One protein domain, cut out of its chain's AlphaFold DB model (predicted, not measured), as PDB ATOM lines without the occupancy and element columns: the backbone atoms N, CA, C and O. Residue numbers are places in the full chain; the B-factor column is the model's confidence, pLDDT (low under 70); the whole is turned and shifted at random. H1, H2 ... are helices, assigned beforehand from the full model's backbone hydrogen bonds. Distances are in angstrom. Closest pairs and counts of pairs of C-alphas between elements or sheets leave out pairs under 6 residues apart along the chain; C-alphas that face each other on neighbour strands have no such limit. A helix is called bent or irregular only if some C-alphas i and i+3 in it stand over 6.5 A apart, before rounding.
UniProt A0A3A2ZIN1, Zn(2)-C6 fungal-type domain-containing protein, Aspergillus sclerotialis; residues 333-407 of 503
ATOM      1  N   ASN A 333      -6.142  14.997 -10.464       84.62
ATOM      2  CA  ASN A 333      -5.730  16.192 -11.214       84.62
ATOM      3  C   ASN A 333      -4.475  16.848 -10.624       84.62
ATOM      4  O   ASN A 333      -3.633  17.323 -11.382       84.62
ATOM      5  N   ALA A 334      -4.325  16.855  -9.295       85.50
ATOM      6  CA  ALA A 334      -3.120  17.369  -8.642       85.50
ATOM      7  C   ALA A 334      -1.865  16.568  -9.042       85.50
ATOM      8  O   ALA A 334      -0.793  17.142  -9.219       85.50
ATOM      9  N   VAL A 335      -2.024  15.256  -9.237       85.31
ATOM     10  CA  VAL A 335      -0.964  14.330  -9.650       85.31
ATOM     11  C   VAL A 335      -0.715  14.351 -11.165       85.31
ATOM     12  O   VAL A 335       0.435  14.288 -11.588       85.31
ATOM     13  N   LEU A 336      -1.761  14.475 -11.994       89.62
ATOM     14  CA  LEU A 336      -1.632  14.485 -13.459       89.62
ATOM     15  C   LEU A 336      -1.078  15.804 -14.022       89.62
ATOM     16  O   LEU A 336      -0.390  15.807 -15.047       89.62
ATOM     17  N   LYS A 337      -1.377  16.936 -13.372       92.19
ATOM     18  CA  LYS A 337      -1.078  18.276 -13.899       92.19
ATOM     19  C   LYS A 337       0.413  18.519 -14.211       92.19
ATOM     20  O   LYS A 337       0.677  19.001 -15.312       92.19
ATOM     21  N   PRO A 338       1.392  18.155 -13.356       89.88
ATOM     22  CA  PRO A 338       2.812  18.332 -13.684       89.88
ATOM     23  C   PRO A 338       3.261  17.518 -14.905       89.88
ATOM     24  O   PRO A 338       4.131  17.958 -15.654       89.88
ATOM     25  N   GLY A 339       2.649  16.351 -15.142       91.06
ATOM     26  CA  GLY A 339       2.910  15.558 -16.341       91.06
ATOM     27  C   GLY A 339       2.370  16.206 -17.612       91.06
ATOM     28  O   GLY A 339       3.058  16.210 -18.628       91.06
ATOM     29  N   GLN A 340       1.177  16.804 -17.543       94.38
ATOM     30  CA  GLN A 340       0.608  17.557 -18.660       94.38
ATOM     31  C   GLN A 340       1.473  18.779 -19.006       94.38
ATOM     32  O   GLN A 340       1.859  18.943 -20.162       94.38
ATOM     33  N   GLU A 341       1.857  19.579 -18.004       93.69
ATOM     34  CA  GLU A 341       2.732  20.744 -18.205       93.69
ATOM     35  C   GLU A 341       4.100  20.349 -18.792       93.69
ATOM     36  O   GLU A 341       4.609  21.039 -19.677       93.69
ATOM     37  N   LEU A 342       4.674  19.213 -18.374       92.31
ATOM     38  CA  LEU A 342       5.917  18.691 -18.950       92.31
ATOM     39  C   LEU A 342       5.752  18.317 -20.431       92.31
ATOM     40  O   LEU A 342       6.575  18.712 -21.258       92.31
ATOM     41  N   VAL A 343       4.698  17.574 -20.777       92.81
ATOM     42  CA  VAL A 343       4.429  17.155 -22.161       92.81
ATOM     43  C   VAL A 343       4.201  18.363 -23.071       92.81
ATOM     44  O   VAL A 343       4.714  18.383 -24.190       92.81
ATOM     45  N   ASP A 344       3.497  19.392 -22.604       94.69
ATOM     46  CA  ASP A 344       3.247  20.596 -23.401       94.69
ATOM     47  C   ASP A 344       4.511  21.443 -23.607       94.69
ATOM     48  O   ASP A 344       4.715  21.979 -24.697       94.69
ATOM     49  N   ILE A 345       5.425  21.489 -22.630       92.50
ATOM     50  CA  ILE A 345       6.744  22.114 -22.819       92.50
ATOM     51  C   ILE A 345       7.609  21.315 -23.804       92.50
ATOM     52  O   ILE A 345       8.280  21.913 -24.644       92.50
ATOM     53  N   ILE A 346       7.580  19.979 -23.752       91.19
ATOM     54  CA  ILE A 346       8.307  19.134 -24.714       91.19
ATOM     55  C   ILE A 346       7.750  19.334 -26.129       91.19
ATOM     56  O   ILE A 346       8.528  19.505 -27.066       91.19
ATOM     57  N   ARG A 347       6.423  19.400 -26.297       92.88
ATOM     58  CA  ARG A 347       5.784  19.739 -27.582       92.88
ATOM     59  C   ARG A 347       6.223  21.110 -28.093       92.88
ATOM     60  O   ARG A 347       6.568  21.222 -29.264       92.88
ATOM     61  N   LEU A 348       6.251  22.125 -27.224       91.31
ATOM     62  CA  LEU A 348       6.693  23.481 -27.563       91.31
ATOM     63  C   LEU A 348       8.180  23.539 -27.957       91.31
ATOM     64  O   LEU A 348       8.550  24.304 -28.845       91.31
ATOM     65  N   LEU A 349       9.035  22.739 -27.317       89.00
ATOM     66  CA  LEU A 349      10.438  22.596 -27.711       89.00
ATOM     67  C   LEU A 349      10.565  21.940 -29.086       89.00
ATOM     68  O   LEU A 349      11.231  22.489 -29.958       89.00
ATOM     69  N   LEU A 350       9.895  20.806 -29.302       88.19
ATOM     70  CA  LEU A 350       9.966  20.067 -30.563       88.19
ATOM     71  C   LEU A 350       9.409  20.877 -31.744       88.19
ATOM     72  O   LEU A 350      10.023  20.878 -32.809       88.19
ATOM     73  N   SER A 351       8.315  21.627 -31.563       89.81
ATOM     74  CA  SER A 351       7.783  22.506 -32.614       89.81
ATOM     75  C   SER A 351       8.712  23.686 -32.923       89.81
ATOM     76  O   SER A 351       8.894  24.029 -34.091       89.81
ATOM     77  N   LYS A 352       9.377  24.264 -31.910       85.50
ATOM     78  CA  LYS A 352      10.420  25.286 -32.109       85.50
ATOM     79  C   LYS A 352      11.680  24.736 -32.786       85.50
ATOM     80  O   LYS A 352      12.333  25.480 -33.514       85.50
ATOM     81  N   CYS A 353      12.014  23.460 -32.589       82.88
ATOM     82  CA  CYS A 353      13.082  22.794 -33.336       82.88
ATOM     83  C   CYS A 353      12.700  22.582 -34.811       82.88
ATOM     84  O   CYS A 353      13.510  22.887 -35.678       82.88
ATOM     85  N   GLN A 354      11.476  22.123 -35.099       86.25
ATOM     86  CA  GLN A 354      11.013  21.832 -36.467       86.25
ATOM     87  C   GLN A 354      10.859  23.066 -37.368       86.25
ATOM     88  O   GLN A 354      10.983  22.950 -38.580       86.25
ATOM     89  N   HIS A 355      10.563  24.245 -36.815       81.56
ATOM     90  CA  HIS A 355      10.260  25.420 -37.641       81.56
ATOM     91  C   HIS A 355      11.483  26.170 -38.197       81.56
ATOM     92  O   HIS A 355      11.311  27.050 -39.038       81.56
ATOM     93  N   ASN A 356      12.698  25.855 -37.737       63.38
ATOM     94  CA  ASN A 356      13.842  26.770 -37.813       63.38
ATOM     95  C   ASN A 356      15.105  26.178 -38.469       63.38
ATOM     96  O   ASN A 356      16.209  26.627 -38.151       63.38
ATOM     97  N   ASP A 357      14.977  25.235 -39.408       65.44
ATOM     98  CA  ASP A 357      16.110  24.540 -40.058       65.44
ATOM     99  C   ASP A 357      17.229  25.471 -40.582       65.44
ATOM    100  O   ASP A 357      18.400  25.093 -40.579       65.44
ATOM    101  N   ASN A 358      16.899  26.711 -40.974       66.38
ATOM    102  CA  ASN A 358      17.868  27.700 -41.474       66.38
ATOM    103  C   ASN A 358      18.277  28.802 -40.469       66.38
ATOM    104  O   ASN A 358      19.362  29.368 -40.612       66.38
ATOM    105  N   GLU A 359      17.460  29.124 -39.457       61.94
ATOM    106  CA  GLU A 359      17.732  30.234 -38.514       61.94
ATOM    107  C   GLU A 359      18.124  29.782 -37.096       61.94
ATOM    108  O   GLU A 359      18.893  30.480 -36.425       61.94
ATOM    109  N   CYS A 360      17.704  28.593 -36.638       56.56
ATOM    110  CA  CYS A 360      18.110  28.082 -35.320       56.56
ATOM    111  C   CYS A 360      19.633  27.928 -35.222       56.56
ATOM    112  O   CYS A 360      20.201  28.214 -34.173       56.56
ATOM    113  N   ALA A 361      20.305  27.593 -36.328       61.78
ATOM    114  CA  ALA A 361      21.764  27.505 -36.411       61.78
ATOM    115  C   ALA A 361      22.510  28.826 -36.112       61.78
ATOM    116  O   ALA A 361      23.727  28.806 -35.923       61.78
ATOM    117  N   ARG A 362      21.816  29.977 -36.090       64.06
ATOM    118  CA  ARG A 362      22.391  31.294 -35.756       64.06
ATOM    119  C   ARG A 362      21.991  31.808 -34.375       64.06
ATOM    120  O   ARG A 362      22.792  32.491 -33.743       64.06
ATOM    121  N   LEU A 363      20.768  31.518 -33.927       60.62
ATOM    122  CA  LEU A 363      20.223  32.039 -32.665       60.62
ATOM    123  C   LEU A 363      20.399  31.087 -31.481       60.62
ATOM    124  O   LEU A 363      20.458  31.543 -30.340       60.62
ATOM    125  N   TRP A 364      20.504  29.781 -31.724       64.19
ATOM    126  CA  TRP A 364      20.936  28.825 -30.712       64.19
ATOM    127  C   TRP A 364      22.434  28.561 -30.926       64.19
ATOM    128  O   TRP A 364      22.818  28.118 -32.012       64.19
ATOM    129  N   PRO A 365      23.302  28.763 -29.911       63.41
ATOM    130  CA  PRO A 365      24.564  28.027 -29.861       63.41
ATOM    131  C   PRO A 365      24.206  26.552 -30.054       63.41
ATOM    132  O   PRO A 365      23.238  26.137 -29.412       63.41
ATOM    133  N   PRO A 366      24.897  25.792 -30.927       66.56
ATOM    134  CA  PRO A 366      24.437  24.484 -31.383       66.56
ATOM    135  C   PRO A 366      24.111  23.619 -30.173       66.56
ATOM    136  O   PRO A 366      25.010  23.165 -29.462       66.56
ATOM    137  N   LEU A 367      22.808  23.489 -29.900       70.88
ATOM    138  CA  LEU A 367      22.312  22.850 -28.695       70.88
ATOM    139  C   LEU A 367      22.390  21.366 -28.986       70.88
ATOM    140  O   LEU A 367      21.454  20.766 -29.508       70.88
ATOM    141  N   ASP A 368      23.599  20.849 -28.779       80.50
ATOM    142  CA  ASP A 368      24.034  19.544 -29.237       80.50
ATOM    143  C   ASP A 368      22.956  18.514 -28.891       80.50
ATOM    144  O   ASP A 368      22.405  18.561 -27.785       80.50
ATOM    145  N   HIS A 369      22.633  17.592 -29.803       81.88
ATOM    146  CA  HIS A 369      21.618  16.561 -29.537       81.88
ATOM    147  C   HIS A 369      21.947  15.807 -28.237       81.88
ATOM    148  O   HIS A 369      21.051  15.450 -27.474       81.88
ATOM    149  N   GLN A 370      23.243  15.694 -27.929       84.94
ATOM    150  CA  GLN A 370      23.830  15.227 -26.672       84.94
ATOM    151  C   GLN A 370      23.300  15.921 -25.394       84.94
ATOM    152  O   GLN A 370      23.356  15.328 -24.319       84.94
ATOM    153  N   THR A 371      22.818  17.165 -25.484       85.06
ATOM    154  CA  THR A 371      22.307  18.003 -24.378       85.06
ATOM    155  C   THR A 371      20.784  18.130 -24.376       85.06
ATOM    156  O   THR A 371      20.171  18.049 -23.310       85.06
ATOM    157  N   LEU A 372      20.159  18.249 -25.554       85.56
ATOM    158  CA  LEU A 372      18.701  18.282 -25.690       85.56
ATOM    159  C   LEU A 372      18.071  16.934 -25.300       85.56
ATOM    160  O   LEU A 372      17.034  16.901 -24.637       85.56
ATOM    161  N   LEU A 373      18.715  15.819 -25.662       90.12
ATOM    162  CA  LEU A 373      18.195  14.480 -25.398       90.12
ATOM    163  C   LEU A 373      18.093  14.180 -23.883       90.12
ATOM    164  O   LEU A 373      17.000  13.810 -23.454       90.12
ATOM    165  N   PRO A 374      19.120  14.402 -23.027       90.81
ATOM    166  CA  PRO A 374      18.956  14.311 -21.572       90.81
ATOM    167  C   PRO A 374      17.912  15.280 -21.007       90.81
ATOM    168  O   PRO A 374      17.141  14.891 -20.131       90.81
ATOM    169  N   LEU A 375      17.845  16.516 -21.521       87.88
ATOM    170  CA  LEU A 375      16.898  17.532 -21.047       87.88
ATOM    171  C   LEU A 375      15.430  17.099 -21.223       87.88
ATOM    172  O   LEU A 375      14.589  17.467 -20.408       87.88
ATOM    173  N   ILE A 376      15.133  16.285 -22.244       90.56
ATOM    174  CA  ILE A 376      13.800  15.717 -22.501       90.56
ATOM    175  C   ILE A 376      13.632  14.340 -21.827       90.56
ATOM    176  O   ILE A 376      12.637  14.104 -21.137       90.56
ATOM    177  N   LEU A 377      14.597  13.424 -21.978       93.12
ATOM    178  CA  LEU A 377      14.494  12.049 -21.468       93.12
ATOM    179  C   LEU A 377      14.529  11.960 -19.938       93.12
ATOM    180  O   LEU A 377      13.845  11.111 -19.367       93.12
ATOM    181  N   THR A 378      15.302  12.800 -19.243       92.12
ATOM    182  CA  THR A 378      15.383  12.757 -17.773       92.12
ATOM    183  C   THR A 378      14.041  13.081 -17.097       92.12
ATOM    184  O   THR A 378      13.591  12.264 -16.291       92.12
ATOM    185  N   PRO A 379      13.341  14.193 -17.403       88.81
ATOM    186  CA  PRO A 379      12.037  14.447 -16.797       88.81
ATOM    187  C   PRO A 379      10.952  13.473 -17.297       88.81
ATOM    188  O   PRO A 379      10.092  13.094 -16.505       88.81
ATOM    189  N   MET A 380      11.013  12.985 -18.546       91.50
ATOM    190  CA  MET A 380      10.073  11.966 -19.047       91.50
ATOM    191  C   MET A 380      10.219  10.611 -18.341       91.50
ATOM    192  O   MET A 380       9.221  10.019 -17.933       91.50
ATOM    193  N   SER A 381      11.445  10.120 -18.151       94.81
ATOM    194  CA  SER A 381      11.692   8.864 -17.422       94.81
ATOM    195  C   SER A 381      11.309   8.971 -15.942       94.81
ATOM    196  O   SER A 381      10.721   8.038 -15.395       94.81
ATOM    197  N   LEU A 382      11.547  10.129 -15.310       92.56
ATOM    198  CA  LEU A 382      11.049  10.425 -13.964       92.56
ATOM    199  C   LEU A 382       9.513  10.391 -13.907       92.56
ATOM    200  O   LEU A 382       8.953   9.739 -13.027       92.56
ATOM    201  N   LEU A 383       8.833  11.042 -14.857       91.56
ATOM    202  CA  LEU A 383       7.372  11.081 -14.934       91.56
ATOM    203  C   LEU A 383       6.770   9.673 -15.091       91.56
ATOM    204  O   LEU A 383       5.854   9.304 -14.356       91.56
ATOM    205  N   LEU A 384       7.313   8.867 -16.008       92.81
ATOM    206  CA  LEU A 384       6.884   7.481 -16.229       92.81
ATOM    207  C   LEU A 384       7.114   6.600 -14.991       92.81
ATOM    208  O   LEU A 384       6.261   5.776 -14.666       92.81
ATOM    209  N   SER A 385       8.220   6.800 -14.270       94.50
ATOM    210  CA  SER A 385       8.503   6.099 -13.010       94.50
ATOM    211  C   SER A 385       7.468   6.425 -11.925       94.50
ATOM    212  O   SER A 385       6.930   5.518 -11.285       94.50
ATOM    213  N   ILE A 386       7.116   7.707 -11.770       90.12
ATOM    214  CA  ILE A 386       6.104   8.174 -10.808       90.12
ATOM    215  C   ILE A 386       4.724   7.594 -11.146       90.12
ATOM    216  O   ILE A 386       4.075   7.023 -10.270       90.12
ATOM    217  N   TYR A 387       4.286   7.649 -12.408       90.94
ATOM    218  CA  TYR A 387       3.010   7.040 -12.803       90.94
ATOM    219  C   TYR A 387       3.005   5.516 -12.675       90.94
ATOM    220  O   TYR A 387       2.007   4.952 -12.232       90.94
ATOM    221  N   GLY A 388       4.116   4.843 -12.981       94.00
ATOM    222  CA  GLY A 388       4.264   3.409 -12.734       94.00
ATOM    223  C   GLY A 388       4.110   3.052 -11.252       94.00
ATOM    224  O   GLY A 388       3.486   2.045 -10.923       94.00
ATOM    225  N   GLN A 389       4.615   3.892 -10.344       93.12
ATOM    226  CA  GLN A 389       4.422   3.717  -8.905       93.12
ATOM    227  C   GLN A 389       2.960   3.929  -8.487       93.12
ATOM    228  O   GLN A 389       2.384   3.051  -7.846       93.12
ATOM    229  N   LEU A 390       2.337   5.028  -8.916       88.69
ATOM    230  CA  LEU A 390       0.936   5.348  -8.617       88.69
ATOM    231  C   LEU A 390      -0.033   4.265  -9.111       88.69
ATOM    232  O   LEU A 390      -0.951   3.878  -8.394       88.69
ATOM    233  N   LEU A 391       0.185   3.724 -10.314       89.94
ATOM    234  CA  LEU A 391      -0.629   2.632 -10.854       89.94
ATOM    235  C   LEU A 391      -0.499   1.348 -10.021       89.94
ATOM    236  O   LEU A 391      -1.497   0.651  -9.827       89.94
ATOM    237  N   ARG A 392       0.691   1.047  -9.480       94.31
ATOM    238  CA  ARG A 392       0.885  -0.083  -8.550       94.31
ATOM    239  C   ARG A 392       0.170   0.138  -7.219       94.31
ATOM    240  O   ARG A 392      -0.422  -0.804  -6.702       94.31
ATOM    241  N   GLU A 393       0.184   1.357  -6.687       90.94
ATOM    242  CA  GLU A 393      -0.519   1.706  -5.444       90.94
ATOM    243  C   GLU A 393      -2.043   1.637  -5.609       90.94
ATOM    244  O   GLU A 393      -2.720   1.025  -4.784       90.94
ATOM    245  N   ILE A 394      -2.584   2.154  -6.718       89.75
ATOM    246  CA  ILE A 394      -4.010   2.034  -7.060       89.75
ATOM    247  C   ILE A 394      -4.405   0.557  -7.212       89.75
ATOM    248  O   ILE A 394      -5.421   0.138  -6.661       89.75
ATOM    249  N   ALA A 395      -3.598  -0.254  -7.905       93.50
ATOM    250  CA  ALA A 395      -3.857  -1.688  -8.034       93.50
ATOM    251  C   ALA A 395      -3.849  -2.399  -6.668       93.50
ATOM    252  O   ALA A 395      -4.751  -3.186  -6.380       93.50
ATOM    253  N   ALA A 396      -2.878  -2.096  -5.800       93.25
ATOM    254  CA  ALA A 396      -2.800  -2.653  -4.451       93.25
ATOM    255  C   ALA A 396      -4.020  -2.270  -3.591       93.25
ATOM    256  O   ALA A 396      -4.613  -3.143  -2.956       93.25
ATOM    257  N   ALA A 397      -4.444  -1.004  -3.627       92.69
ATOM    258  CA  ALA A 397      -5.635  -0.530  -2.923       92.69
ATOM    259  C   ALA A 397      -6.919  -1.209  -3.436       92.69
ATOM    260  O   ALA A 397      -7.740  -1.664  -2.642       92.69
ATOM    261  N   LEU A 398      -7.077  -1.366  -4.757       94.00
ATOM    262  CA  LEU A 398      -8.209  -2.091  -5.347       94.00
ATOM    263  C   LEU A 398      -8.236  -3.571  -4.930       94.00
ATOM    264  O   LEU A 398      -9.313  -4.122  -4.692       94.00
ATOM    265  N   HIS A 399      -7.072  -4.215  -4.797       94.88
ATOM    266  CA  HIS A 399      -6.981  -5.574  -4.265       94.88
ATOM    267  C   HIS A 399      -7.373  -5.651  -2.781       94.88
ATOM    268  O   HIS A 399      -8.114  -6.564  -2.420       94.88
ATOM    269  N   GLN A 400      -6.952  -4.697  -1.945       94.06
ATOM    270  CA  GLN A 400      -7.348  -4.625  -0.529       94.06
ATOM    271  C   GLN A 400      -8.863  -4.437  -0.377       94.06
ATOM    272  O   GLN A 400      -9.518  -5.276   0.237       94.06
ATOM    273  N   CYS A 401      -9.451  -3.445  -1.058       92.19
ATOM    274  CA  CYS A 401     -10.901  -3.211  -1.058       92.19
ATOM    275  C   CYS A 401     -11.711  -4.453  -1.475       92.19
ATOM    276  O   CYS A 401     -12.822  -4.673  -0.984       92.19
ATOM    277  N   ARG A 402     -11.173  -5.280  -2.383       94.94
ATOM    278  CA  ARG A 402     -11.817  -6.527  -2.820       94.94
ATOM    279  C   ARG A 402     -11.752  -7.640  -1.769       94.94
ATOM    280  O   ARG A 402     -12.677  -8.446  -1.721       94.94
ATOM    281  N   LEU A 403     -10.701  -7.696  -0.952       94.19
ATOM    282  CA  LEU A 403     -10.598  -8.652   0.156       94.19
ATOM    283  C   LEU A 403     -11.556  -8.266   1.291       94.19
ATOM    284  O   LEU A 403     -12.406  -9.076   1.657       94.19
ATOM    285  N   ASP A 404     -11.536  -7.001   1.725       92.06
ATOM    286  CA  ASP A 404     -12.421  -6.476   2.782       92.06
ATOM    287  C   ASP A 404     -13.917  -6.650   2.456       92.06
ATOM    288  O   ASP A 404     -14.758  -6.835   3.342       92.06
ATOM    289  N   SER A 405     -14.264  -6.606   1.166       92.75
ATOM    290  CA  SER A 405     -15.633  -6.826   0.686       92.75
ATOM    291  C   SER A 405     -16.116  -8.272   0.875       92.75
ATOM    292  O   SER A 405     -17.308  -8.486   1.096       92.75
ATOM    293  N   ASN A 406     -15.223  -9.266   0.817       88.81
ATOM    294  CA  ASN A 406     -15.587 -10.683   0.927       88.81
ATOM    295  C   ASN A 406     -15.809 -11.122   2.388       88.81
ATOM    296  O   ASN A 406     -16.742 -11.880   2.676       88.81
ATOM    297  N   ASP A 407     -15.006 -10.612   3.325       85.75
ATOM    298  CA  ASP A 407     -15.087 -10.994   4.745       85.75
ATOM    299  C   ASP A 407     -16.381 -10.495   5.414       85.75
ATOM    300  O   ASP A 407     -16.956 -11.163   6.282       85.75
TER     301      ASP A 407
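This is residues 333 to 407 of the 503 residues of the protein "Zn(2)-C6 fungal-type domain-containing protein" of Aspergillus sclerotialis (UniProt A0A3A2ZIN1). Two long helices, H1 and H3, run side by side in opposite ways to make a thin rod, and a narrow turn holding the four-residue helix H2 joins them at one end. The pairing is loose, with few contacts between H1 and H3, and at the other end of the rod residues 391 to 407 of the longer H3 stick out alone. The printed part has 75 residues with three named helices in the order H1, H2, H3 and no named strand; the class is all helix. The whole is extended, with a radius of gyration of the C-alphas of 19.7 A and spans of 69 by 22 by 15 A.

H1, residues 333 to 354, touches H3, residues 369 to 407, with 4 pairs of C-alphas within 8 A. The closest C-alphas of the two are those of Gly 339 and Leu 383, 6.5 A apart. H1 touches H3 with residues 339 to 346 alone, and H3 touches H1 with residues 376 to 383 alone. Their lines stand at a shallow tilt of 25 degrees, and they run opposite ways. H2, residues 360 to 363, is close to H1 but not clearly touching it; their closest C-alphas, those of Cys 353 and Cys 360, are 7.6 A apart. H2 and H3 are apart. The O i to N i+4 pairs within hydrogen-bond range are 16 of 18 in H1 and 32 of 35 in H3, while H2 is too short for such a pair.

H1 begins with C-alpha 333 at (-5.730, 16.192, -11.214) and ends with C-alpha 354 at (11.013, 21.832, -36.467), a length of 30.8 A. H1 is irregular, but only just: C-alphas 335 and 338 are 6.8 A apart. H2 follows at residues 360 to 363 and is 5.2 A long. H3 runs from His 369 to C-alpha 407 at (-15.087, -10.994, 4.745), a length of 57.3 A. H3 is neither bent nor irregular, but only just: C-alphas 376 and 379 are 6.1 A apart.

The two C-alphas farthest apart are those of Arg 362 and Asp 407, at 69.5 A. Residues 353 to 359, 361 to 371 and 391 to 407 stand free; without them the body of 40 residues spans 39 by 20 by 8 A. The printed part has no cut. The links H1 to H2 and H2 to H3 are tight, each of 5 residues. The mean pLDDT of the printed part is 86.1, and residues 356 to 366 are under 70.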